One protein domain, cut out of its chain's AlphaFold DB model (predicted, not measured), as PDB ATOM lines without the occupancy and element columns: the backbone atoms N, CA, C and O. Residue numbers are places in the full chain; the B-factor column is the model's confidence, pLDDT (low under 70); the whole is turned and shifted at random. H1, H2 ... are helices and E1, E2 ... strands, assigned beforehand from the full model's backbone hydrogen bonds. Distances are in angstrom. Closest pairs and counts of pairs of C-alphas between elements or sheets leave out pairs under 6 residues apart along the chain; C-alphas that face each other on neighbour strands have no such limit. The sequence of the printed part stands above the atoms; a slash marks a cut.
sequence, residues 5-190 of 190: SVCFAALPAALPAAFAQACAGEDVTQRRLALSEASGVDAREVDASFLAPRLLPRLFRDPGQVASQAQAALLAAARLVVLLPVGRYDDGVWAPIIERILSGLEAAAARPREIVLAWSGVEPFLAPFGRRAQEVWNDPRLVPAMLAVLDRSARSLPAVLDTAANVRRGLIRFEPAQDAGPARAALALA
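What this domain is: This is residues 5 to 190 of the 190 residues of an uncharacterized protein of Caulobacteraceae bacterium (UniProt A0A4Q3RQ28). A closed barrel of seven strands forms the core, and helices H1, H2, H3, H5 and H6 pack round its outside, with H4 beside E7 and small H7 beyond the barrel, packed on H3. E2 and E3 make a long hairpin that bends as it wraps round one part of the ring. The printed part has 186 residues with seven named helices and seven named strands, in the order E1 H1 E2 E3 H2 E4 H3 E5 H4 H5 H6 H7 E6 E7; the class is mixed, helices and strands. Round the mixed ring run E1 E3 E2 E6 E7 E5 E4 and back to E1. The whole is compact, with a radius of gyration of the C-alphas of 15.5 A and spans of 47 by 38 by 28 A.

How they stand to each other: E1, residues 5 to 10, is parallel to E3, residues 41 to 51 (N 8 to O 49, 2.8 A), and on its other side to E4, residues 79 to 85 (N 81 to O 7, 2.8 A). H1, residues 17 to 22, is on the barrel, outside it, and near E2, residues 28 to 37. E2 and E3 form an antiparallel hairpin, N 31 to O 48 at 2.9 A; E2 bends by 70 degrees at residue 32 and E3 by 64 degrees at residue 45. H2, residues 69 to 75, lies outside the barrel at a height over the sheet of 8.5 A; its closest C-alphas to E3 are Ala 70 and Leu 51, 6.2 A. E4, H3, residues 91 to 106, and E5, residues 114 to 120, make a strand-helix-strand unit, two parallel neighbour strands with a helix between, its crossover right-handed; N 82 and O 116 are 2.8 A apart. H4, residues 122 to 129, is on the barrel, C-alphas Val 122 and Ala 186 of E7, residues 184 to 189, being closest at 6.4 A. H4 and H5, residues 133 to 138, only just touch, with 3 pairs of C-alphas within 8 A. H6, residues 140 to 153, runs across E6, residues 169 to 176, at 75 degrees on the local plane; their closest C-alphas are Val 143 and Gly 170, 6.7 A. H7, residues 157 to 161, touches H3, closest at the C-alphas of Val 160 and Glu 99, 6.0 A. E6 is antiparallel to E2 (N 34 to O 175, 2.8 A) and forms a hairpin with E7 (N 172 to O 186, 3.0 A), which is antiparallel to E5 (N 119 to O 187, 2.8 A). Every O i to N i+4 pair is within hydrogen-bond range in H1, H2, H5 and H7, against 10 of 12 in H3, 2 of 4 in H4 and 8 of 10 in H6.

Where its parts are: E1 begins at C-alpha 5, (30.558, -86.162, -21.247). E2 measures 24.3 A, E3 25.9 A, H3 22.2 A, H6 20.7 A and E6 23.5 A. E7 ends at C-alpha 189, (23.184, -68.682, -24.408).

The domain as a whole: The C-alphas farthest apart, Pro 63 and Gly 130, are 47.2 A apart. The printed part has no cut, and the long link is E3 to H2, residues 52 to 68. The mean pLDDT of the printed part is 79.7; 32 residues are under 70, among them 163 to 170 and 177 to 183.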
ATOM      1  N   SER A   5      31.812 -85.747 -20.612       91.38
ATOM      2  CA  SER A   5      30.558 -86.162 -21.247       91.38
ATOM      3  C   SER A   5      29.662 -84.951 -21.517       91.38
ATOM      4  O   SER A   5      29.345 -84.163 -20.621       91.38
ATOM      5  N   VAL A   6      29.228 -84.806 -22.767       91.25
ATOM      6  CA  VAL A   6      28.340 -83.721 -23.199       91.25
ATOM      7  C   VAL A   6      27.102 -84.325 -23.845       91.25
ATOM      8  O   VAL A   6      27.205 -85.141 -24.756       91.25
ATOM      9  N   CYS A   7      25.915 -83.928 -23.402       92.06
ATOM     10  CA  CYS A   7      24.662 -84.347 -24.023       92.06
ATOM     11  C   CYS A   7      24.118 -83.225 -24.907       92.06
ATOM     12  O   CYS A   7      24.009 -82.084 -24.467       92.06
ATOM     13  N   PHE A   8      23.773 -83.543 -26.151       91.31
ATOM     14  CA  PHE A   8      23.154 -82.636 -27.107       91.31
ATOM     15  C   PHE A   8      21.673 -82.986 -27.266       91.31
ATOM     16  O   PHE A   8      21.317 -84.057 -27.766       91.31
ATOM     17  N   ALA A   9      20.809 -82.050 -26.882       91.31
ATOM     18  CA  ALA A   9      19.363 -82.127 -27.048       91.31
ATOM     19  C   ALA A   9      18.933 -81.164 -28.156       91.31
ATOM     20  O   ALA A   9      18.657 -79.991 -27.916       91.31
ATOM     21  N   ALA A  10      18.909 -81.642 -29.397       88.25
ATOM     22  CA  ALA A  10      18.511 -80.804 -30.517       88.25
ATOM     23  C   ALA A  10      16.993 -80.767 -30.674       88.25
ATOM     24  O   ALA A  10      16.360 -81.799 -30.907       88.25
ATOM     25  N   LEU A  11      16.414 -79.570 -30.599       86.88
ATOM     26  CA  LEU A  11      15.016 -79.376 -30.960       86.88
ATOM     27  C   LEU A  11      14.779 -79.767 -32.429       86.88
ATOM     28  O   LEU A  11      15.719 -79.804 -33.233       86.88
ATOM     29  N   PRO A  12      13.528 -80.072 -32.815       79.56
ATOM     30  CA  PRO A  12      13.195 -80.312 -34.212       79.56
ATOM     31  C   PRO A  12      13.767 -79.210 -35.120       79.56
ATOM     32  O   PRO A  12      13.618 -78.028 -34.827       79.56
ATOM     33  N   ALA A  13      14.447 -79.621 -36.195       79.62
ATOM     34  CA  ALA A  13      15.167 -78.766 -37.151       79.62
ATOM     35  C   ALA A  13      16.390 -77.981 -36.634       79.62
ATOM     36  O   ALA A  13      17.043 -77.300 -37.420       79.62
ATOM     37  N   ALA A  14      16.754 -78.124 -35.359       83.31
ATOM     38  CA  ALA A  14      18.006 -77.601 -34.811       83.31
ATOM     39  C   ALA A  14      19.184 -78.579 -34.997       83.31
ATOM     40  O   ALA A  14      20.355 -78.215 -34.914       83.31
ATOM     41  N   LEU A  15      18.903 -79.860 -35.250       78.19
ATOM     42  CA  LEU A  15      19.963 -80.842 -35.458       78.19
ATOM     43  C   LEU A  15      20.610 -80.621 -36.837       78.19
ATOM     44  O   LEU A  15      19.904 -80.714 -37.846       78.19
ATOM     45  N   PRO A  16      21.935 -80.380 -36.931       74.88
ATOM     46  CA  PRO A  16      22.588 -80.251 -38.227       74.88
ATOM     47  C   PRO A  16      22.367 -81.511 -39.070       74.88
ATOM     48  O   PRO A  16      22.504 -82.622 -38.560       74.88
ATOM     49  N   ALA A  17      22.073 -81.350 -40.363       72.06
ATOM     50  CA  ALA A  17      21.684 -82.457 -41.246       72.06
ATOM     51  C   ALA A  17      22.681 -83.630 -41.238       72.06
ATOM     52  O   ALA A  17      22.270 -84.787 -41.222       72.06
ATOM     53  N   ALA A  18      23.983 -83.335 -41.172       66.69
ATOM     54  CA  ALA A  18      25.029 -84.351 -41.068       66.69
ATOM     55  C   ALA A  18      24.899 -85.201 -39.790       66.69
ATOM     56  O   ALA A  18      25.042 -86.417 -39.848       66.69
ATOM     57  N   PHE A  19      24.562 -84.586 -38.651       70.06
ATOM     58  CA  PHE A  19      24.278 -85.321 -37.417       70.06
ATOM     59  C   PHE A  19      22.930 -86.039 -37.493       70.06
ATOM     60  O   PHE A  19      22.842 -87.183 -37.069       70.06
ATOM     61  N   ALA A  20      21.902 -85.431 -38.087       70.69
ATOM     62  CA  ALA A  20      20.595 -86.071 -38.243       70.69
ATOM     63  C   ALA A  20      20.664 -87.366 -39.069       70.69
ATOM     64  O   ALA A  20      20.075 -88.372 -38.681       70.69
ATOM     65  N   GLN A  21      21.419 -87.360 -40.169       70.75
ATOM     66  CA  GLN A  21      21.672 -88.553 -40.984       70.75
ATOM     67  C   GLN A  21      22.477 -89.597 -40.209       70.75
ATOM     68  O   GLN A  21      22.147 -90.778 -40.217       70.75
ATOM     69  N   ALA A  22      23.506 -89.145 -39.495       62.53
ATOM     70  CA  ALA A  22      24.390 -89.985 -38.702       62.53
ATOM     71  C   ALA A  22      23.737 -90.609 -37.452       62.53
ATOM     72  O   ALA A  22      24.323 -91.528 -36.884       62.53
ATOM     73  N   CYS A  23      22.578 -90.097 -37.024       64.38
ATOM     74  CA  CYS A  23      21.784 -90.585 -35.887       64.38
ATOM     75  C   CYS A  23      20.459 -91.235 -36.342       64.38
ATOM     76  O   CYS A  23      19.545 -91.438 -35.538       64.38
ATOM     77  N   ALA A  24      20.292 -91.490 -37.644       70.50
ATOM     78  CA  ALA A  24      19.041 -91.996 -38.190       70.50
ATOM     79  C   ALA A  24      18.746 -93.414 -37.669       70.50
ATOM     80  O   ALA A  24      19.482 -94.354 -37.944       70.50
ATOM     81  N   GLY A  25      17.636 -93.560 -36.939       73.50
ATOM     82  CA  GLY A  25      17.152 -94.847 -36.425       73.50
ATOM     83  C   GLY A  25      17.554 -95.168 -34.984       73.50
ATOM     84  O   GLY A  25      16.942 -96.044 -34.382       73.50
ATOM     85  N   GLU A  26      18.489 -94.424 -34.394       85.25
ATOM     86  CA  GLU A  26      18.883 -94.587 -32.990       85.25
ATOM     87  C   GLU A  26      18.137 -93.598 -32.084       85.25
ATOM     88  O   GLU A  26      17.628 -92.563 -32.532       85.25
ATOM     89  N   ASP A  27      18.008 -93.944 -30.802       88.69
ATOM     90  CA  ASP A  27      17.484 -93.051 -29.761       88.69
ATOM     91  C   ASP A  27      18.585 -92.129 -29.213       88.69
ATOM     92  O   ASP A  27      18.344 -90.944 -28.964       88.69
ATOM     93  N   VAL A  28      19.801 -92.671 -29.073       89.50
ATOM     94  CA  VAL A  28      21.006 -91.957 -28.649       89.50
ATOM     95  C   VAL A  28      22.181 -92.408 -29.500       89.50
ATOM     96  O   VAL A  28      22.471 -93.599 -29.552       89.50
ATOM     97  N   THR A  29      22.903 -91.455 -30.080       89.12
ATOM     98  CA  THR A  29      24.134 -91.731 -30.831       89.12
ATOM     99  C   THR A  29      25.319 -91.082 -30.132       89.12
ATOM    100  O   THR A  29      25.281 -89.894 -29.806       89.12
ATOM    101  N   GLN A  30      26.387 -91.846 -29.909       88.25
ATOM    102  CA  GLN A  30      27.598 -91.361 -29.245       88.25
ATOM    103  C   GLN A  30      28.713 -91.079 -30.250       88.25
ATOM    104  O   GLN A  30      28.966 -91.884 -31.147       88.25
ATOM    105  N   ARG A  31      29.388 -89.934 -30.109       86.75
ATOM    106  CA  ARG A  31      30.520 -89.533 -30.957       86.75
ATOM    107  C   ARG A  31      31.548 -88.737 -30.168       86.75
ATOM    108  O   ARG A  31      31.195 -87.984 -29.269       86.75
ATOM    109  N   ARG A  32      32.814 -88.833 -30.569       88.00
ATOM    110  CA  ARG A  32      33.850 -87.915 -30.089       88.00
ATOM    111  C   ARG A  32      33.858 -86.637 -30.904       88.00
ATOM    112  O   ARG A  32      33.910 -86.690 -32.136       88.00
ATOM    113  N   LEU A  33      33.829 -85.505 -30.213       86.00
ATOM    114  CA  LEU A  33      33.877 -84.181 -30.823       86.00
ATOM    115  C   LEU A  33      35.014 -83.361 -30.225       86.00
ATOM    116  O   LEU A  33      35.312 -83.494 -29.043       86.00
ATOM    117  N   ALA A  34      35.575 -82.460 -31.019       86.75
ATOM    118  CA  ALA A  34      36.309 -81.314 -30.514       86.75
ATOM    119  C   ALA A  34      35.305 -80.191 -30.219       86.75
ATOM    120  O   ALA A  34      34.630 -79.708 -31.128       86.75
ATOM    121  N   LEU A  35      35.188 -79.788 -28.954       85.62
ATOM    122  CA  LEU A  35      34.373 -78.659 -28.512       85.62
ATOM    123  C   LEU A  35      35.286 -77.470 -28.213       85.62
ATOM    124  O   LEU A  35      36.225 -77.582 -27.430       85.62
ATOM    125  N   SER A  36      34.991 -76.322 -28.811       83.00
ATOM    126  CA  SER A  36      35.717 -75.070 -28.594       83.00
ATOM    127  C   SER A  36      34.755 -73.949 -28.221       83.00
ATOM    128  O   SER A  36      33.610 -73.910 -28.682       83.00
ATOM    129  N   GLU A  37      35.231 -73.025 -27.390       80.94
ATOM    130  CA  GLU A  37      34.507 -71.824 -26.975       80.94
ATOM    131  C   GLU A  37      35.277 -70.586 -27.447       80.94
ATOM    132  O   GLU A  37      36.503 -70.538 -27.357       80.94
ATOM    133  N   ALA A  38      34.574 -69.562 -27.935       69.31
ATOM    134  CA  ALA A  38      35.220 -68.357 -28.469       69.31
ATOM    135  C   ALA A  38      35.963 -67.506 -27.415       69.31
ATOM    136  O   ALA A  38      36.635 -66.541 -27.769       69.31
ATOM    137  N   SER A  39      35.877 -67.857 -26.128       62.50
ATOM    138  CA  SER A  39      36.612 -67.228 -25.020       62.50
ATOM    139  C   SER A  39      38.116 -67.544 -25.000       62.50
ATOM    140  O   SER A  39      38.808 -67.101 -24.086       62.50
ATOM    141  N   GLY A  40      38.637 -68.279 -25.990       54.91
ATOM    142  CA  GLY A  40      40.064 -68.598 -26.103       54.91
ATOM    143  C   GLY A  40      40.495 -69.840 -25.324       54.91
ATOM    144  O   GLY A  40      41.684 -70.021 -25.087       54.91
ATOM    145  N   VAL A  41      39.548 -70.692 -24.919       55.97
ATOM    146  CA  VAL A  41      39.859 -72.013 -24.355       55.97
ATOM    147  C   VAL A  41      40.180 -72.972 -25.501       55.97
ATOM    148  O   VAL A  41      39.439 -73.025 -26.487       55.97
ATOM    149  N   ASP A  42      41.273 -73.725 -25.356       66.38
ATOM    150  CA  ASP A  42      41.689 -74.755 -26.308       66.38
ATOM    151  C   ASP A  42      40.541 -75.714 -26.641       66.38
ATOM    152  O   ASP A  42      39.714 -76.066 -25.791       66.38
ATOM    153  N   ALA A  43      40.491 -76.146 -27.903       78.38
ATOM    154  CA  ALA A  43      39.555 -77.175 -28.325       78.38
ATOM    155  C   ALA A  43      39.792 -78.441 -27.490       78.38
ATOM    156  O   ALA A  43      40.904 -78.967 -27.437       78.38
ATOM    157  N   ARG A  44      38.737 -78.928 -26.840       85.62
ATOM    158  CA  ARG A  44      38.791 -80.117 -25.987       85.62
ATOM    159  C   ARG A  44      38.013 -81.256 -26.608       85.62
ATOM    160  O   ARG A  44      36.910 -81.056 -27.117       85.62
ATOM    161  N   GLU A  45      38.572 -82.454 -26.527       88.75
ATOM    162  CA  GLU A  45      37.836 -83.659 -26.885       88.75
ATOM    163  C   GLU A  45      36.775 -83.967 -25.825       88.75
ATOM    164  O   GLU A  45      37.048 -83.967 -24.620       88.75
ATOM    165  N   VAL A  46      35.559 -84.229 -26.291       89.75
ATOM    166  CA  VAL A  46      34.404 -84.585 -25.466       89.75
ATOM    167  C   VAL A  46      33.735 -85.842 -26.007       89.75
ATOM    168  O   VAL A  46      33.683 -86.057 -27.223       89.75
ATOM    169  N   ASP A  47      33.183 -86.648 -25.103       91.31
ATOM    170  CA  ASP A  47      32.305 -87.763 -25.453       91.31
ATOM    171  C   ASP A  47      30.869 -87.222 -25.547       91.31
ATOM    172  O   ASP A  47      30.200 -86.960 -24.545       91.31
ATOM    173  N   ALA A  48      30.405 -86.995 -26.776       90.25
ATOM    174  CA  ALA A  48      29.116 -86.385 -27.061       90.25
ATOM    175  C   ALA A  48      28.023 -87.438 -27.264       90.25
ATOM    176  O   ALA A  48      28.153 -88.321 -28.109       90.25
ATOM    177  N   SER A  49      26.912 -87.308 -26.542       91.75
ATOM    178  CA  SER A  49      25.681 -88.071 -26.773       91.75
ATOM    179  C   SER A  49      24.648 -87.186 -27.463       91.75
ATOM    180  O   SER A  49      24.269 -86.155 -26.919       91.75
ATOM    181  N   PHE A  50      24.175 -87.574 -28.642       90.00
ATOM    182  CA  PHE A  50      23.112 -86.878 -29.367       90.00
ATOM    183  C   PHE A  50      21.786 -87.590 -29.150       90.00
ATOM    184  O   PHE A  50      21.646 -88.758 -29.509       90.00
ATOM    185  N   LEU A  51      20.815 -86.880 -28.578       91.06
ATOM    186  CA  LEU A  51      19.466 -87.402 -28.394       91.06
ATOM    187  C   LEU A  51      18.650 -87.213 -29.668       91.06
ATOM    188  O   LEU A  51      18.650 -86.133 -30.268       91.06
ATOM    189  N   ALA A  52      17.886 -88.233 -30.049       88.69
ATOM    190  CA  ALA A  52      16.938 -88.099 -31.142       88.69
ATOM    191  C   ALA A  52      15.871 -87.027 -30.812       88.69
ATOM    192  O   ALA A  52      15.188 -87.148 -29.788       88.69
ATOM    193  N   PRO A  53      15.625 -86.028 -31.689       87.12
ATOM    194  CA  PRO A  53      14.689 -84.930 -31.408       87.12
ATOM    195  C   PRO A  53      13.272 -85.386 -31.022       87.12
ATOM    196  O   PRO A  53      12.595 -84.736 -30.229       87.12
ATOM    197  N   ARG A  54      12.830 -86.545 -31.541       87.38
ATOM    198  CA  ARG A  54      11.520 -87.156 -31.246       87.38
ATOM    199  C   ARG A  54      11.328 -87.548 -29.774       87.38
ATOM    200  O   ARG A  54      10.186 -87.687 -29.339       87.38
ATOM    201  N   LEU A  55      12.414 -87.754 -29.027       89.38
ATOM    202  CA  LEU A  55      12.372 -88.187 -27.628       89.38
ATOM    203  C   LEU A  55      12.214 -87.013 -26.664       89.38
ATOM    204  O   LEU A  55      11.593 -87.179 -25.615       89.38
ATOM    205  N   LEU A  56      12.710 -85.824 -27.026       88.94
ATOM    206  CA  LEU A  56      12.742 -84.654 -26.140       88.94
ATOM    207  C   LEU A  56      11.382 -84.317 -25.501       88.94
ATOM    208  O   LEU A  56      11.344 -84.109 -24.289       88.94
ATOM    209  N   PRO A  57      10.242 -84.341 -26.229       87.00
ATOM    210  CA  PRO A  57       8.940 -84.058 -25.622       87.00
ATOM    211  C   PRO A  57       8.491 -85.091 -24.576       87.00
ATOM    212  O   PRO A  57       7.580 -84.804 -23.795       87.00
ATOM    213  N   ARG A  58       9.074 -86.298 -24.604       89.44
ATOM    214  CA  ARG A  58       8.666 -87.468 -23.812       89.44
ATOM    215  C   ARG A  58       9.584 -87.750 -22.626       89.44
ATOM    216  O   ARG A  58       9.093 -88.326 -21.664       89.44
ATOM    217  N   LEU A  59      10.848 -87.314 -22.666       87.75
ATOM    218  CA  LEU A  59      11.894 -87.652 -21.681       87.75
ATOM    219  C   LEU A  59      11.439 -87.567 -20.220       87.75
ATOM    220  O   LEU A  59      11.666 -88.495 -19.462       87.75
ATOM    221  N   PHE A  60      10.755 -86.486 -19.841       87.19
ATOM    222  CA  PHE A  60      10.273 -86.280 -18.468       87.19
ATOM    223  C   PHE A  60       8.747 -86.382 -18.327       87.19
ATOM    224  O   PHE A  60       8.196 -86.078 -17.274       87.19
ATOM    225  N   ARG A  61       8.041 -86.771 -19.395       87.38
ATOM    226  CA  ARG A  61       6.573 -86.916 -19.404       87.38
ATOM    227  C   ARG A  61       6.137 -88.375 -19.330       87.38
ATOM    228  O   ARG A  61       5.103 -88.670 -18.741       87.38
ATOM    229  N   ASP A  62       6.864 -89.250 -20.010       88.31
ATOM    230  CA  ASP A  62       6.501 -90.648 -20.194       88.31
ATOM    231  C   ASP A  62       7.266 -91.523 -19.186       88.31
ATOM    232  O   ASP A  62       8.497 -91.554 -19.238       88.31
ATOM    233  N   PRO A  63       6.580 -92.261 -18.291       83.88
ATOM    234  CA  PRO A  63       7.230 -93.184 -17.360       83.88
ATOM    235  C   PRO A  63       8.124 -94.224 -18.051       83.88
ATOM    236  O   PRO A  63       9.115 -94.660 -17.470       83.88
ATOM    237  N   GLY A  64       7.823 -94.591 -19.302       85.62
ATOM    238  CA  GLY A  64       8.652 -95.501 -20.094       85.62
ATOM    239  C   GLY A  64      10.034 -94.940 -20.443       85.62
ATOM    240  O   GLY A  64      10.916 -95.699 -20.837       85.62
ATOM    241  N   GLN A  65      10.252 -93.631 -20.285       87.25
ATOM    242  CA  GLN A  65      11.548 -92.997 -20.517       87.25
ATOM    243  C   GLN A  65      12.465 -93.008 -19.291       87.25
ATOM    244  O   GLN A  65      13.670 -92.881 -19.473       87.25
ATOM    245  N   VAL A  66      11.940 -93.267 -18.084       82.00
ATOM    246  CA  VAL A  66      12.687 -93.187 -16.807       82.00
ATOM    247  C   VAL A  66      13.979 -94.008 -16.814       82.00
ATOM    248  O   VAL A  66      14.993 -93.577 -16.270       82.00
ATOM    249  N   ALA A  67      13.953 -95.171 -17.464       83.31
ATOM    250  CA  ALA A  67      15.099 -96.068 -17.605       83.31
ATOM    251  C   ALA A  67      15.659 -96.113 -19.041       83.31
ATOM    252  O   ALA A  67      16.387 -97.042 -19.390       83.31
ATOM    253  N   SER A  68      15.304 -95.150 -19.899       90.81
ATOM    254  CA  SER A  68      15.777 -95.125 -21.280       90.81
ATOM    255  C   SER A  68      17.231 -94.670 -21.367       90.81
ATOM    256  O   SER A  68      17.737 -93.905 -20.541       90.81
ATOM    257  N   GLN A  69      17.902 -95.103 -22.436       90.94
ATOM    258  CA  GLN A  69      19.261 -94.666 -22.743       90.94
ATOM    259  C   GLN A  69      19.350 -93.137 -22.879       90.94
ATOM    260  O   GLN A  69      20.351 -92.542 -22.488       90.94
ATOM    261  N   ALA A  70      18.299 -92.493 -23.396       90.25
ATOM    262  CA  ALA A  70      18.256 -91.048 -23.588       90.25
ATOM    263  C   ALA A  70      18.195 -90.284 -22.260       90.25
ATOM    264  O   ALA A  70      18.918 -89.301 -22.088       90.25
ATOM    265  N   GLN A  71      17.402 -90.764 -21.298       90.88
ATOM    266  CA  GLN A  71      17.365 -90.175 -19.963       90.88
ATOM    267  C   GLN A  71      18.682 -90.405 -19.216       90.88
ATOM    268  O   GLN A  71      19.217 -89.469 -18.626       90.88
ATOM    269  N   ALA A  72      19.264 -91.603 -19.314       91.00
ATOM    270  CA  ALA A  72      20.570 -91.891 -18.725       91.00
ATOM    271  C   ALA A  72      21.681 -90.986 -19.297       91.00
ATOM    272  O   ALA A  72      22.445 -90.397 -18.535       91.00
ATOM    273  N   ALA A  73      21.739 -90.822 -20.624       91.62
ATOM    274  CA  ALA A  73      22.723 -89.967 -21.289       91.62
ATOM    275  C   ALA A  73      22.587 -88.490 -20.886       91.62
ATOM    276  O   ALA A  73      23.590 -87.798 -20.734       91.62
ATOM    277  N   LEU A  74      21.358 -88.010 -20.690       91.56
ATOM    278  CA  LEU A  74      21.089 -86.648 -20.241       91.56
ATOM    279  C   LEU A  74      21.484 -86.427 -18.773       91.56
ATOM    280  O   LEU A  74      22.135 -85.431 -18.471       91.56
ATOM    281  N   LEU A  75      21.128 -87.343 -17.868       90.81
ATOM    282  CA  LEU A  75      21.395 -87.195 -16.429       90.81
ATOM    283  C   LEU A  75      22.872 -87.416 -16.064       90.81
ATOM    284  O   LEU A  75      23.358 -86.821 -15.104       90.81
ATOM    285  N   ALA A  76      23.586 -88.252 -16.822       90.12
ATOM    286  CA  ALA A  76      25.010 -88.527 -16.618       90.12
ATOM    287  C   ALA A  76      25.942 -87.507 -17.302       90.12
ATOM    288  O   ALA A  76      27.165 -87.600 -17.162       90.12
ATOM    289  N   ALA A  77      25.393 -86.565 -18.072       91.00
ATOM    290  CA  ALA A  77      26.180 -85.559 -18.767       91.00
ATOM    291  C   ALA A  77      26.794 -84.556 -17.786       91.00
ATOM    292  O   ALA A  77      26.107 -84.051 -16.899       91.00
ATOM    293  N   ALA A  78      28.061 -84.194 -17.978       90.00
ATOM    294  CA  ALA A  78      28.635 -83.051 -17.272       90.00
ATOM    295  C   ALA A  78      27.992 -81.740 -17.751       90.00
ATOM    296  O   ALA A  78      27.672 -80.874 -16.933       90.00
ATOM    297  N   ARG A  79      27.733 -81.637 -19.062       89.25
ATOM    298  CA  ARG A  79      27.090 -80.488 -19.711       89.25
ATOM    299  C   ARG A  79      25.951 -80.930 -20.628       89.25
ATOM    300  O   ARG A  79      26.114 -81.859 -21.417       89.25
ATOM    301  N   LEU A  80      24.831 -80.215 -20.580       90.31
ATOM    302  CA  LEU A  80      23.738 -80.325 -21.548       90.31
ATOM    303  C   LEU A  80      23.780 -79.137 -22.511       90.31
ATOM    304  O   LEU A  80      23.799 -77.993 -22.075       90.31
ATOM    305  N   VAL A  81      23.750 -79.398 -23.814       90.00
ATOM    306  CA  VAL A  81      23.615 -78.387 -24.867       90.00
ATOM    307  C   VAL A  81      22.280 -78.597 -25.577       90.00
ATOM    308  O   VAL A  81      22.107 -79.552 -26.334       90.00
ATOM    309  N   VAL A  82      21.318 -77.709 -25.342       90.06
ATOM    310  CA  VAL A  82      20.032 -77.698 -26.042       90.06
ATOM    311  C   VAL A  82      20.183 -76.876 -27.316       90.06
ATOM    312  O   VAL A  82      20.405 -75.669 -27.253       90.06
ATOM    313  N   LEU A  83      20.071 -77.511 -28.483       89.50
ATOM    314  CA  LEU A  83      20.175 -76.796 -29.755       89.50
ATOM    315  C   LEU A  83      18.817 -76.206 -30.143       89.50
ATOM    316  O   LEU A  83      17.827 -76.931 -30.257       89.50
ATOM    317  N   LEU A  84      18.802 -74.894 -30.374       87.31
ATOM    318  CA  LEU A  84      17.655 -74.105 -30.807       87.31
ATOM    319  C   LEU A  84      17.674 -73.927 -32.337       87.31
ATOM    320  O   LEU A  84      18.758 -73.737 -32.909       87.31
ATOM    321  N   PRO A  85      16.517 -73.979 -33.020       84.12
ATOM    322  CA  PRO A  85      16.446 -73.824 -34.470       84.12
ATOM    323  C   PRO A  85      16.446 -72.345 -34.867       84.12
ATOM    324  O   PRO A  85      15.543 -71.611 -34.494       84.12
ATOM    325  N   VAL A  86      17.403 -71.878 -35.669       78.50
ATOM    326  CA  VAL A  86      17.391 -70.474 -36.117       78.50
ATOM    327  C   VAL A  86      16.259 -70.212 -37.124       78.50
ATOM    328  O   VAL A  86      16.170 -70.884 -38.150       78.50
ATOM    329  N   GLY A  87      15.425 -69.193 -36.876       70.94
ATOM    330  CA  GLY A  87      14.413 -68.694 -37.821       70.94
ATOM    331  C   GLY A  87      12.985 -68.649 -37.264       70.94
ATOM    332  O   GLY A  87      12.778 -68.658 -36.057       70.94
ATOM    333  N   ARG A  88      11.979 -68.585 -38.156       59.94
ATOM    334  CA  ARG A  88      10.541 -68.577 -37.804       59.94
ATOM    335  C   ARG A  88      10.039 -69.979 -37.439       59.94
ATOM    336  O   ARG A  88       9.140 -70.500 -38.096       59.94
ATOM    337  N   TYR A  89      10.637 -70.608 -36.437       63.94
ATOM    338  CA  TYR A  89      10.007 -71.764 -35.808       63.94
ATOM    339  C   TYR A  89       8.930 -71.287 -34.838       63.94
ATOM    340  O   TYR A  89       9.063 -70.234 -34.226       63.94
ATOM    341  N   ASP A  90       7.829 -72.029 -34.751       67.50
ATOM    342  CA  ASP A  90       6.759 -71.708 -33.814       67.50
ATOM    343  C   ASP A  90       7.243 -71.971 -32.384       67.50
ATOM    344  O   ASP A  90       7.412 -73.121 -31.966       67.50
ATOM    345  N   ASP A  91       7.478 -70.890 -31.644       70.12
ATOM    346  CA  ASP A  91       7.878 -70.929 -30.241       70.12
ATOM    347  C   ASP A  91       6.890 -71.699 -29.363       70.12
ATOM    348  O   ASP A  91       7.300 -72.291 -28.364       70.12
ATOM    349  N   GLY A  92       5.615 -71.777 -29.757       76.00
ATOM    350  CA  GLY A  92       4.607 -72.590 -29.079       76.00
ATOM    351  C   GLY A  92       4.906 -74.091 -29.108       76.00
ATOM    352  O   GLY A  92       4.388 -74.836 -28.276       76.00
ATOM    353  N   VAL A  93       5.763 -74.553 -30.023       79.69
ATOM    354  CA  VAL A  93       6.147 -75.966 -30.128       79.69
ATOM    355  C   VAL A  93       7.375 -76.275 -29.282       79.69
ATOM    356  O   VAL A  93       7.399 -77.288 -28.583       79.69
ATOM    357  N   TRP A  94       8.411 -75.440 -29.355       85.88
ATOM    358  CA  TRP A  94       9.699 -75.774 -28.754       85.88
ATOM    359  C   TRP A  94       9.887 -75.238 -27.332       85.88
ATOM    360  O   TRP A  94      10.540 -75.916 -26.538       85.88
ATOM    361  N   ALA A  95       9.287 -74.101 -26.962       86.06
ATOM    362  CA  ALA A  95       9.421 -73.557 -25.607       86.06
ATOM    363  C   ALA A  95       8.911 -74.534 -24.525       86.06
ATOM    364  O   ALA A  95       9.676 -74.828 -23.603       86.06
ATOM    365  N   PRO A  96       7.739 -75.191 -24.685       87.69
ATOM    366  CA  PRO A  96       7.265 -76.179 -23.710       87.69
ATOM    367  C   PRO A  96       8.145 -77.432 -23.602       87.69
ATOM    368  O   PRO A  96       8.069 -78.166 -22.614       87.69
ATOM    369  N   ILE A  97       8.943 -77.740 -24.634       89.25
ATOM    370  CA  ILE A  97       9.906 -78.850 -24.588       89.25
ATOM    371  C   ILE A  97      11.077 -78.461 -23.684       89.25
ATOM    372  O   ILE A  97      11.468 -79.261 -22.837       89.25
ATOM    373  N   ILE A  98      11.605 -77.241 -23.830       88.69
ATOM    374  CA  ILE A  98      12.714 -76.750 -23.003       88.69
ATOM    375  C   ILE A  98      12.277 -76.629 -21.543       88.69
ATOM    376  O   ILE A  98      12.938 -77.202 -20.684       88.69
ATOM    377  N   GLU A  99      11.145 -75.976 -21.263       88.31
ATOM    378  CA  GLU A  99      10.603 -75.842 -19.897       88.31
ATOM    379  C   GLU A  99      10.480 -77.201 -19.203       88.31
ATOM    380  O   GLU A  99      10.849 -77.365 -18.042       88.31
ATOM    381  N   ARG A 100      10.019 -78.215 -19.941       88.88
ATOM    382  CA  ARG A 100       9.889 -79.571 -19.413       88.88
ATOM    383  C   ARG A 100      11.234 -80.230 -19.132       88.88
ATOM    384  O   ARG A 100      11.346 -80.944 -18.141       88.88
ATOM    385  N   ILE A 101      12.230 -80.031 -19.994       89.44
ATOM    386  CA  ILE A 101      13.588 -80.528 -19.753       89.44
ATOM    387  C   ILE A 101      14.165 -79.872 -18.497       89.44
ATOM    388  O   ILE A 101      14.688 -80.580 -17.642       89.44
ATOM    389  N   LEU A 102      14.033 -78.550 -18.362       87.94
ATOM    390  CA  LEU A 102      14.542 -77.803 -17.211       87.94
ATOM    391  C   LEU A 102      13.851 -78.235 -15.910       87.94
ATOM    392  O   LEU A 102      14.529 -78.649 -14.974       87.94
ATOM    393  N   SER A 103      12.517 -78.261 -15.880       86.69
ATOM    394  CA  SER A 103      11.747 -78.713 -14.712       86.69
ATOM    395  C   SER A 103      12.037 -80.175 -14.346       86.69
ATOM    396  O   SER A 103      12.203 -80.512 -13.173       86.69
ATOM    397  N   GLY A 104      12.162 -81.058 -15.343       87.31
ATOM    398  CA  GLY A 104      12.531 -82.455 -15.122       87.31
ATOM    399  C   GLY A 104      13.927 -82.620 -14.515       87.31
ATOM    400  O   GLY A 104      14.128 -83.482 -13.663       87.31
ATOM    401  N   LEU A 105      14.876 -81.768 -14.909       87.19
ATOM    402  CA  LEU A 105      16.226 -81.722 -14.346       87.19
ATOM    403  C   LEU A 105      16.269 -81.152 -12.927       87.19
ATOM    404  O   LEU A 105      17.092 -81.595 -12.130       87.19
ATOM    405  N   GLU A 106      15.406 -80.193 -12.594       85.00
ATOM    406  CA  GLU A 106      15.272 -79.685 -11.223       85.00
ATOM    407  C   GLU A 106      14.744 -80.752 -10.261       85.00
ATOM    408  O   GLU A 106      15.189 -80.825  -9.118       85.00
ATOM    409  N   ALA A 107      13.835 -81.608 -10.732       83.19
ATOM    410  CA  ALA A 107      13.299 -82.721  -9.954       83.19
ATOM    411  C   ALA A 107      14.247 -83.936  -9.877       83.19
ATOM    412  O   ALA A 107      14.006 -84.858  -9.092       83.19
ATOM    413  N   ALA A 108      15.305 -83.980 -10.692       82.69
ATOM    414  CA  ALA A 108      16.213 -85.116 -10.767       82.69
ATOM    415  C   ALA A 108      17.296 -85.076  -9.675       82.69
ATOM    416  O   ALA A 108      17.896 -84.042  -9.392       82.69
ATOM    417  N   ALA A 109      17.614 -86.243  -9.103       78.00
ATOM    418  CA  ALA A 109      18.671 -86.375  -8.092       78.00
ATOM    419  C   ALA A 109      20.083 -86.102  -8.649       78.00
ATOM    420  O   ALA A 109      20.979 -85.689  -7.915       78.00
ATOM    421  N   ALA A 110      20.276 -86.339  -9.946       81.12
ATOM    422  CA  ALA A 110      21.482 -85.998 -10.686       81.12
ATOM    423  C   ALA A 110      21.095 -85.087 -11.851       81.12
ATOM    424  O   ALA A 110      20.090 -85.332 -12.516       81.12
ATOM    425  N   ARG A 111      21.893 -84.050 -12.104       83.00
ATOM    426  CA  ARG A 111      21.678 -83.121 -13.216       83.00
ATOM    427  C   ARG A 111      23.010 -82.685 -13.825       83.00
ATOM    428  O   ARG A 111      24.020 -82.688 -13.111       83.00
ATOM    429  N   PRO A 112      23.008 -82.255 -15.098       84.69
ATOM    430  CA  PRO A 112      24.156 -81.594 -15.694       84.69
ATOM    431  C   PRO A 112      24.634 -80.432 -14.828       84.69
ATOM    432  O   PRO A 112      23.833 -79.692 -14.253       84.69
ATOM    433  N   ARG A 113      25.955 -80.269 -14.738       84.94
ATOM    434  CA  ARG A 113      26.574 -79.153 -14.007       84.94
ATOM    435  C   ARG A 113      26.346 -77.828 -14.721       84.94
ATOM    436  O   ARG A 113      26.317 -76.786 -14.077       84.94
ATOM    437  N   GLU A 114      26.187 -77.890 -16.037       85.81
ATOM    438  CA  GLU A 114      25.973 -76.743 -16.907       85.81
ATOM    439  C   GLU A 114      24.932 -77.086 -17.973       85.81
ATOM    440  O   GLU A 114      24.948 -78.178 -18.551       85.81
ATOM    441  N   ILE A 115      24.033 -76.140 -18.237       86.56
ATOM    442  CA  ILE A 115      23.043 -76.213 -19.309       86.56
ATOM    443  C   ILE A 115      23.300 -75.031 -20.232       86.56
ATOM    444  O   ILE A 115      23.398 -73.901 -19.774       86.56
ATOM    445  N   VAL A 116      23.402 -75.306 -21.525       87.38
ATOM    446  CA  VAL A 116      23.669 -74.323 -22.567       87.38
ATOM    447  C   VAL A 116      22.543 -74.374 -23.583       87.38
ATOM    448  O   VAL A 116      22.309 -75.418 -24.186       87.38
ATOM    449  N   LEU A 117      21.865 -73.260 -23.821       86.69
ATOM    450  CA  LEU A 117      20.905 -73.127 -24.912       86.69
ATOM    451  C   LEU A 117      21.628 -72.512 -26.108       86.69
ATOM    452  O   LEU A 117      22.185 -71.433 -25.997       86.69
ATOM    453  N   ALA A 118      21.671 -73.171 -27.261       87.75
ATOM    454  CA  ALA A 118      22.509 -72.721 -28.369       87.75
ATOM    455  C   ALA A 118      21.777 -72.709 -29.708       87.75
ATOM    456  O   ALA A 118      21.326 -73.739 -30.199       87.75
ATOM    457  N   TRP A 119      21.718 -71.545 -30.345       86.12
ATOM    458  CA  TRP A 119      21.196 -71.383 -31.695       86.12
ATOM    459  C   TRP A 119      22.093 -72.088 -32.704       86.12
ATOM    460  O   TRP A 119      23.236 -71.696 -32.940       86.12
ATOM    461  N   SER A 120      21.556 -73.138 -33.300       83.25
ATOM    462  CA  SER A 120      22.220 -73.998 -34.276       83.25
ATOM    463  C   SER A 120      21.829 -73.632 -35.707       83.25
ATOM    464  O   SER A 120      20.807 -72.991 -35.939       83.25
ATOM    465  N   GLY A 121      22.633 -74.040 -36.693       77.19
ATOM    466  CA  GLY A 121      22.330 -73.725 -38.095       77.19
ATOM    467  C   GLY A 121      22.518 -72.240 -38.422       77.19
ATOM    468  O   GLY A 121      21.776 -71.667 -39.214       77.19
ATOM    469  N   VAL A 122      23.527 -71.613 -37.814       77.81
ATOM    470  CA  VAL A 122      23.828 -70.183 -37.979       77.81
ATOM    471  C   VAL A 122      24.263 -69.849 -39.415       77.81
ATOM    472  O   VAL A 122      24.007 -68.752 -39.896       77.81
ATOM    473  N   GLU A 123      24.877 -70.789 -40.140       77.56
ATOM    474  CA  GLU A 123      25.333 -70.564 -41.522       77.56
ATOM    475  C   GLU A 123      24.196 -70.209 -42.500       77.56
ATOM    476  O   GLU A 123      24.284 -69.148 -43.120       77.56
ATOM    477  N   PRO A 124      23.107 -70.999 -42.624       75.00
ATOM    478  CA  PRO A 124      21.938 -70.602 -43.414       75.00
ATOM    479  C   PRO A 124      21.369 -69.225 -43.055       75.00
ATOM    480  O   PRO A 124      20.918 -68.501 -43.937       75.00
ATOM    481  N   PHE A 125      21.406 -68.847 -41.775       76.56
ATOM    482  CA  PHE A 125      20.947 -67.536 -41.316       76.56
ATOM    483  C   PHE A 125      21.877 -66.394 -41.734       76.56
ATOM    484  O   PHE A 125      21.418 -65.290 -42.013       76.56
ATOM    485  N   LEU A 126      23.182 -66.655 -41.794       77.06
ATOM    486  CA  LEU A 126      24.194 -65.685 -42.205       77.06
ATOM    487  C   LEU A 126      24.297 -65.520 -43.726       77.06
ATOM    488  O   LEU A 126      24.719 -64.460 -44.192       77.06
ATOM    489  N   ALA A 127      23.892 -66.533 -44.497       78.88
ATOM    490  CA  ALA A 127      24.027 -66.552 -45.953       78.88
ATOM    491  C   ALA A 127      23.426 -65.320 -46.672       78.88
ATOM    492  O   ALA A 127      24.119 -64.764 -47.527       78.88
ATOM    493  N   PRO A 128      22.223 -64.808 -46.322       80.62
ATOM    494  CA  PRO A 128      21.667 -63.591 -46.931       80.62
ATOM    495  C   PRO A 128      22.515 -62.331 -46.715       80.62
ATOM    496  O   PRO A 128      22.379 -61.361 -47.454       80.62
ATOM    497  N   PHE A 129      23.391 -62.337 -45.708       78.62
ATOM    498  CA  PHE A 129      24.283 -61.229 -45.371       78.62
ATOM    499  C   PHE A 129      25.693 -61.406 -45.950       78.62
ATOM    500  O   PHE A 129      26.582 -60.619 -45.633       78.62
ATOM    501  N   GLY A 130      25.916 -62.449 -46.760       79.38
ATOM    502  CA  GLY A 130      27.222 -62.768 -47.334       79.38
ATOM    503  C   GLY A 130      28.269 -63.193 -46.301       79.38
ATOM    504  O   GLY A 130      29.455 -63.134 -46.605       79.38
ATOM    505  N   ARG A 131      27.845 -63.600 -45.095       78.00
ATOM    506  CA  ARG A 131      28.739 -63.975 -43.992       78.00
ATOM    507  C   ARG A 131      28.772 -65.480 -43.764       78.00
ATOM    508  O   ARG A 131      27.793 -66.183 -44.015       78.00
ATOM    509  N   ARG A 132      29.884 -65.972 -43.217       80.81
ATOM    510  CA  ARG A 132      30.051 -67.360 -42.753       80.81
ATOM    511  C   ARG A 132      30.146 -67.446 -41.235       80.81
ATOM    512  O   ARG A 132      30.578 -66.504 -40.576       80.81
ATOM    513  N   ALA A 133      29.834 -68.614 -40.673       76.88
ATOM    514  CA  ALA A 133      30.025 -68.859 -39.242       76.88
ATOM    515  C   ALA A 133      31.484 -68.631 -38.798       76.88
ATOM    516  O   ALA A 133      31.719 -68.132 -37.701       76.88
ATOM    517  N   GLN A 134      32.453 -68.911 -39.678       77.00
ATOM    518  CA  GLN A 134      33.872 -68.641 -39.435       77.00
ATOM    519  C   GLN A 134      34.171 -67.155 -39.181       77.00
ATOM    520  O   GLN A 134      35.046 -66.837 -38.383       77.00
ATOM    521  N   GLU A 135      33.458 -66.231 -39.827       77.88
ATOM    522  CA  GLU A 135      33.672 -64.794 -39.616       77.88
ATOM    523  C   GLU A 135      33.217 -64.365 -38.220       77.88
ATOM    524  O   GLU A 135      33.903 -63.598 -37.555       77.88
ATOM    525  N   VAL A 136      32.094 -64.917 -37.748       78.94
ATOM    526  CA  VAL A 136      31.590 -64.698 -36.383       78.94
ATOM    527  C   VAL A 136      32.523 -65.321 -35.346       78.94
ATOM    528  O   VAL A 136      32.706 -64.767 -34.266       78.94
ATOM    529  N   TRP A 137      33.140 -66.455 -35.681       77.25
ATOM    530  CA  TRP A 137      34.154 -67.090 -34.845       77.25
ATOM    531  C   TRP A 137      35.426 -66.246 -34.720       77.25
ATOM    532  O   TRP A 137      35.961 -66.093 -33.625       77.25
ATOM    533  N   ASN A 138      35.893 -65.674 -35.830       80.25
ATOM    534  CA  ASN A 138      37.096 -64.843 -35.860       80.25
ATOM    535  C   ASN A 138      36.895 -63.474 -35.192       80.25
ATOM    536  O   ASN A 138      37.868 -62.880 -34.732       80.25
ATOM    537  N   ASP A 139      35.656 -62.981 -35.122       82.69
ATOM    538  CA  ASP A 139      35.301 -61.759 -34.398       82.69
ATOM    539  C   ASP A 139      34.164 -62.005 -33.382       82.69
ATOM    540  O   ASP A 139      32.993 -61.692 -33.644       82.69
ATOM    541  N   PRO A 140      34.491 -62.516 -32.175       76.38
ATOM    542  CA  PRO A 140      33.508 -62.802 -31.128       76.38
ATOM    543  C   PRO A 140      32.716 -61.575 -30.656       76.38
ATOM    544  O   PRO A 140      31.685 -61.720 -29.998       76.38
ATOM    545  N   ARG A 141      33.151 -60.354 -30.997       81.62
ATOM    546  CA  ARG A 141      32.434 -59.111 -30.661       81.62
ATOM    547  C   ARG A 141      31.094 -59.001 -31.389       81.62
ATOM    548  O   ARG A 141      30.237 -58.234 -30.961       81.62
ATOM    549  N   LEU A 142      30.891 -59.775 -32.455       80.00
ATOM    550  CA  LEU A 142      29.626 -59.846 -33.192       80.00
ATOM    551  C   LEU A 142      28.553 -60.663 -32.453       80.00
ATOM    552  O   LEU A 142      27.357 -60.468 -32.688       80.00
ATOM    553  N   VAL A 143      28.962 -61.547 -31.537       80.12
ATOM    554  CA  VAL A 143      28.079 -62.504 -30.855       80.12
ATOM    555  C   VAL A 143      26.944 -61.821 -30.079       80.12
ATOM    556  O   VAL A 143      25.798 -62.219 -30.283       80.12
ATOM    557  N   PRO A 144      27.173 -60.773 -29.254       81.75
ATOM    558  CA  PRO A 144      26.087 -60.129 -28.511       81.75
ATOM    559  C   PRO A 144      25.002 -59.537 -29.416       81.75
ATOM    560  O   PRO A 144      23.814 -59.684 -29.134       81.75
ATOM    561  N   ALA A 145      25.392 -58.897 -30.524       82.81
ATOM    562  CA  ALA A 145      24.445 -58.302 -31.463       82.81
ATOM    563  C   ALA A 145      23.620 -59.374 -32.192       82.81
ATOM    564  O   ALA A 145      22.414 -59.212 -32.371       82.81
ATOM    565  N   MET A 146      24.257 -60.485 -32.572       82.25
ATOM    566  CA  MET A 146      23.576 -61.615 -33.202       82.25
ATOM    567  C   MET A 146      22.605 -62.309 -32.251       82.25
ATOM    568  O   MET A 146      21.456 -62.535 -32.624       82.25
ATOM    569  N   LEU A 147      23.033 -62.590 -31.017       80.56
ATOM    570  CA  LEU A 147      22.162 -63.154 -29.987       80.56
ATOM    571  C   LEU A 147      20.962 -62.240 -29.732       80.56
ATOM    572  O   LEU A 147      19.838 -62.715 -29.752       80.56
ATOM    573  N   ALA A 148      21.157 -60.921 -29.643       81.31
ATOM    574  CA  ALA A 148      20.048 -59.981 -29.473       81.31
ATOM    575  C   ALA A 148      19.027 -60.018 -30.629       81.31
ATOM    576  O   ALA A 148      17.840 -59.769 -30.419       81.31
ATOM    577  N   VAL A 149      19.458 -60.297 -31.864       83.00
ATOM    578  CA  VAL A 149      18.537 -60.481 -32.999       83.00
ATOM    579  C   VAL A 149      17.756 -61.786 -32.858       83.00
ATOM    580  O   VAL A 149      16.538 -61.775 -33.044       83.00
ATOM    581  N   LEU A 150      18.435 -62.879 -32.511       81.25
ATOM    582  CA  LEU A 150      17.821 -64.198 -32.363       81.25
ATOM    583  C   LEU A 150      16.857 -64.241 -31.170       81.25
ATOM    584  O   LEU A 150      15.716 -64.670 -31.332       81.25
ATOM    585  N   ASP A 151      17.245 -63.672 -30.030       78.94
ATOM    586  CA  ASP A 151      16.407 -63.557 -28.833       78.94
ATOM    587  C   ASP A 151      15.123 -62.770 -29.129       78.94
ATOM    588  O   ASP A 151      14.035 -63.185 -28.743       78.94
ATOM    589  N   ARG A 152      15.207 -61.670 -29.894       79.00
ATOM    590  CA  ARG A 152      14.012 -60.914 -30.321       79.00
ATOM    591  C   ARG A 152      13.107 -61.695 -31.268       79.00
ATOM    592  O   ARG A 152      11.914 -61.410 -31.331       79.00
ATOM    593  N   SER A 153      13.666 -62.625 -32.040       76.62
ATOM    594  CA  SER A 153      12.877 -63.475 -32.933       76.62
ATOM    595  C   SER A 153      12.168 -64.615 -32.198       76.62
ATOM    596  O   SER A 153      11.146 -65.089 -32.688       76.62
ATOM    597  N   ALA A 154      12.664 -64.978 -31.012       80.81
ATOM    598  CA  ALA A 154      12.167 -66.049 -30.159       80.81
ATOM    599  C   ALA A 154      11.342 -65.473 -28.998       80.81
ATOM    600  O   ALA A 154      11.817 -65.308 -27.876       80.81
ATOM    601  N   ARG A 155      10.082 -65.144 -29.274       78.94
ATOM    602  CA  ARG A 155       9.176 -64.445 -28.352       78.94
ATOM    603  C   ARG A 155       8.946 -65.186 -27.041       78.94
ATOM    604  O   ARG A 155       8.779 -64.524 -26.020       78.94
ATOM    605  N   SER A 156       8.946 -66.518 -27.057       78.19
ATOM    606  CA  SER A 156       8.770 -67.307 -25.829       78.19
ATOM    607  C   SER A 156      10.077 -67.556 -25.072       78.19
ATOM    608  O   SER A 156      10.026 -67.978 -23.923       78.19
ATOM    609  N   LEU A 157      11.245 -67.288 -25.672       79.06
ATOM    610  CA  LEU A 157      12.537 -67.588 -25.048       79.06
ATOM    611  C   LEU A 157      12.756 -66.871 -23.707       79.06
ATOM    612  O   LEU A 157      13.229 -67.539 -22.794       79.06
ATOM    613  N   PRO A 158      12.409 -65.578 -23.526       77.56
ATOM    614  CA  PRO A 158      12.597 -64.905 -22.240       77.56
ATOM    615  C   PRO A 158      11.900 -65.621 -21.079       77.56
ATOM    616  O   PRO A 158      12.533 -65.872 -20.063       77.56
ATOM    617  N   ALA A 159      10.647 -66.047 -21.265       77.19
ATOM    618  CA  ALA A 159       9.901 -66.770 -20.234       77.19
ATOM    619  C   ALA A 159      10.550 -68.121 -19.887       77.19
ATOM    620  O   ALA A 159      10.575 -68.520 -18.727       77.19
ATOM    621  N   VAL A 160      11.126 -68.805 -20.882       77.56
ATOM    622  CA  VAL A 160      11.892 -70.040 -20.666       77.56
ATOM    623  C   VAL A 160      13.198 -69.751 -19.917       77.56
ATOM    624  O   VAL A 160      13.551 -70.479 -18.993       77.56
ATOM    625  N   LEU A 161      13.920 -68.689 -20.285       73.06
ATOM    626  CA  LEU A 161      15.182 -68.297 -19.651       73.06
ATOM    627  C   LEU A 161      15.006 -67.832 -18.206       73.06
ATOM    628  O   LEU A 161      15.899 -68.075 -17.404       73.06
ATOM    629  N   ASP A 162      13.870 -67.230 -17.853       70.12
ATOM    630  CA  ASP A 162      13.564 -66.849 -16.468       70.12
ATOM    631  C   ASP A 162      13.527 -68.067 -15.527       70.12
ATOM    632  O   ASP A 162      13.758 -67.938 -14.325       70.12
ATOM    633  N   THR A 163      13.288 -69.266 -16.074       65.38
ATOM    634  CA  THR A 163      13.371 -70.536 -15.332       65.38
ATOM    635  C   THR A 163      14.781 -71.135 -15.302       65.38
ATOM    636  O   THR A 163      15.052 -72.045 -14.524       65.38
ATOM    637  N   ALA A 164      15.708 -70.628 -16.119       64.25
ATOM    638  CA  ALA A 164      17.081 -71.106 -16.191       64.25
ATOM    639  C   ALA A 164      18.012 -70.234 -15.329       64.25
ATOM    640  O   ALA A 164      18.307 -69.084 -15.644       64.25
ATOM    641  N   ALA A 165      18.549 -70.796 -14.246       59.62
ATOM    642  CA  ALA A 165      19.654 -70.170 -13.519       59.62
ATOM    643  C   ALA A 165      20.981 -70.433 -14.247       59.62
ATOM    644  O   ALA A 165      21.238 -71.574 -14.629       59.62
ATOM    645  N   ASN A 166      21.864 -69.432 -14.386       59.53
ATOM    646  CA  ASN A 166      23.191 -69.686 -14.971       59.53
ATOM    647  C   ASN A 166      23.451 -69.092 -16.357       59.53
ATOM    648  O   ASN A 166      24.506 -69.395 -16.894       59.53
ATOM    649  N   VAL A 167      22.542 -68.290 -16.930       60.56
ATOM    650  CA  VAL A 167      22.612 -67.953 -18.362       60.56
ATOM    651  C   VAL A 167      23.745 -66.968 -18.693       60.56
ATOM    652  O   VAL A 167      23.606 -65.755 -18.527       60.56
ATOM    653  N   ARG A 168      24.873 -67.455 -19.202       65.50
ATOM    654  CA  ARG A 168      25.941 -66.680 -19.866       65.50
ATOM    655  C   ARG A 168      25.684 -66.634 -21.380       65.50
ATOM    656  O   ARG A 168      24.782 -67.244 -21.939       65.50
ATOM    657  N   ARG A 169      26.450 -65.808 -22.089       67.56
ATOM    658  CA  ARG A 169      26.361 -65.633 -23.547       67.56
ATOM    659  C   ARG A 169      27.721 -65.924 -24.167       67.56
ATOM    660  O   ARG A 169      28.741 -65.526 -23.612       67.56
ATOM    661  N   GLY A 170      27.752 -66.602 -25.307       68.56
ATOM    662  CA  GLY A 170      28.988 -67.005 -25.964       68.56
ATOM    663  C   GLY A 170      28.775 -67.687 -27.312       68.56
ATOM    664  O   GLY A 170      27.684 -67.726 -27.873       68.56
ATOM    665  N   LEU A 171      29.860 -68.225 -27.851       75.00
ATOM    666  CA  LEU A 171      29.863 -68.970 -29.103       75.00
ATOM    667  C   LEU A 171      30.530 -70.315 -28.843       75.00
ATOM    668  O   LEU A 171      31.626 -70.366 -28.277       75.00
ATOM    669  N   ILE A 172      29.848 -71.385 -29.243       82.38
ATOM    670  CA  ILE A 172      30.349 -72.752 -29.152       82.38
ATOM    671  C   ILE A 172      30.516 -73.313 -30.558       82.38
ATOM    672  O   ILE A 172      29.687 -73.106 -31.447       82.38
ATOM    673  N   ARG A 173      31.599 -74.046 -30.774       82.44
ATOM    674  CA  ARG A 173      31.854 -74.752 -32.027       82.44
ATOM    675  C   ARG A 173      32.203 -76.187 -31.709       82.44
ATOM    676  O   ARG A 173      33.021 -76.442 -30.829       82.44
ATOM    677  N   PHE A 174      31.574 -77.100 -32.429       81.62
ATOM    678  CA  PHE A 174      31.793 -78.526 -32.294       81.62
ATOM    679  C   PHE A 174      32.095 -79.143 -33.656       81.62
ATOM    680  O   PHE A 174      31.456 -78.839 -34.666       81.62
ATOM    681  N   GLU A 175      33.093 -80.014 -33.679       76.38
ATOM    682  CA  GLU A 175      33.595 -80.667 -34.886       76.38
ATOM    683  C   GLU A 175      33.818 -82.149 -34.577       76.38
ATOM    684  O   GLU A 175      34.195 -82.470 -33.448       76.38
ATOM    685  N   PRO A 176      33.573 -83.082 -35.511       74.00
ATOM    686  CA  PRO A 176      33.961 -84.470 -35.297       74.00
ATOM    687  C   PRO A 176      35.475 -84.555 -35.069       74.00
ATOM    688  O   PRO A 176      36.242 -84.012 -35.855       74.00
ATOM    689  N   ALA A 177      35.916 -85.252 -34.020       68.00
ATOM    690  CA  ALA A 177      37.332 -85.255 -33.628       68.00
ATOM    691  C   ALA A 177      38.282 -85.844 -34.697       68.00
ATOM    692  O   ALA A 177      39.484 -85.610 -34.650       68.00
ATOM    693  N   GLN A 178      37.757 -86.619 -35.653       63.25
ATOM    694  CA  GLN A 178      38.543 -87.334 -36.669       63.25
ATOM    695  C   GLN A 178      38.121 -87.018 -38.112       63.25
ATOM    696  O   GLN A 178      38.617 -87.661 -39.032       63.25
ATOM    697  N   ASP A 179      37.206 -86.067 -38.330       58.19
ATOM    698  CA  ASP A 179      36.645 -85.801 -39.658       58.19
ATOM    699  C   ASP A 179      36.852 -84.336 -40.058       58.19
ATOM    700  O   ASP A 179      36.477 -83.425 -39.321       58.19
ATOM    701  N   ALA A 180      37.408 -84.104 -41.249       48.03
ATOM    702  CA  ALA A 180      37.687 -82.770 -41.798       48.03
ATOM    703  C   ALA A 180      36.436 -82.107 -42.412       48.03
ATOM    704  O   ALA A 180      36.520 -81.316 -43.354       48.03
ATOM    705  N   GLY A 181      35.253 -82.473 -41.917       54.41
ATOM    706  CA  GLY A 181      33.986 -81.897 -42.345       54.41
ATOM    707  C   GLY A 181      33.862 -80.420 -41.948       54.41
ATOM    708  O   GLY A 181      34.569 -79.943 -41.061       54.41
ATOM    709  N   PRO A 182      32.943 -79.665 -42.578       53.97
ATOM    710  CA  PRO A 182      32.736 -78.264 -42.234       53.97
ATOM    711  C   PRO A 182      32.309 -78.123 -40.770       53.97
ATOM    712  O   PRO A 182      31.385 -78.805 -40.308       53.97
ATOM    713  N   ALA A 183      32.985 -77.213 -40.072       56.88
ATOM    714  CA  ALA A 183      32.762 -76.898 -38.672       56.88
ATOM    715  C   ALA A 183      31.284 -76.638 -38.362       56.88
ATOM    716  O   ALA A 183      30.595 -75.940 -39.111       56.88
ATOM    717  N   ARG A 184      30.774 -77.166 -37.241       72.56
ATOM    718  CA  ARG A 184      29.403 -76.880 -36.795       72.56
ATOM    719  C   ARG A 184      29.453 -75.864 -35.662       72.56
ATOM    720  O   ARG A 184      29.838 -76.171 -34.538       72.56
ATOM    721  N   ALA A 185      29.087 -74.629 -35.979       60.59
ATOM    722  CA  ALA A 185      29.011 -73.546 -35.009       60.59
ATOM    723  C   ALA A 185      27.571 -73.350 -34.516       60.59
ATOM    724  O   ALA A 185      26.619 -73.405 -35.303       60.59
ATOM    725  N   ALA A 186      27.432 -73.078 -33.221       69.81
ATOM    726  CA  ALA A 186      26.190 -72.642 -32.608       69.81
ATOM    727  C   ALA A 186      26.444 -71.438 -31.688       69.81
ATOM    728  O   ALA A 186      27.451 -71.369 -30.983       69.81
ATOM    729  N   LEU A 187      25.533 -70.466 -31.695       67.56
ATOM    730  CA  LEU A 187      25.599 -69.301 -30.809       67.56
ATOM    731  C   LEU A 187      24.959 -69.669 -29.475       67.56
ATOM    732  O   LEU A 187      23.755 -69.898 -29.416       67.56
ATOM    733  N   ALA A 188      25.761 -69.748 -28.420       65.12
ATOM    734  CA  ALA A 188      25.327 -70.193 -27.106       65.12
ATOM    735  C   ALA A 188      24.824 -69.033 -26.234       65.12
ATOM    736  O   ALA A 188      25.525 -68.059 -25.981       65.12
ATOM    737  N   LEU A 189      23.625 -69.189 -25.700       57.88
ATOM    738  CA  LEU A 189      23.184 -68.682 -24.408       57.88
ATOM    739  C   LEU A 189      23.590 -69.761 -23.385       57.88
ATOM    740  O   LEU A 189      22.848 -70.707 -23.140       57.88
ATOM    741  N   ALA A 190      24.847 -69.735 -22.953       51.34
ATOM    742  CA  ALA A 190      25.385 -70.668 -21.969       51.34
ATOM    743  C   ALA A 190      25.177 -70.134 -20.571       51.34
ATOM    744  O   ALA A 190      26.165 -69.571 -20.079       51.34
TER     745      ALA A 190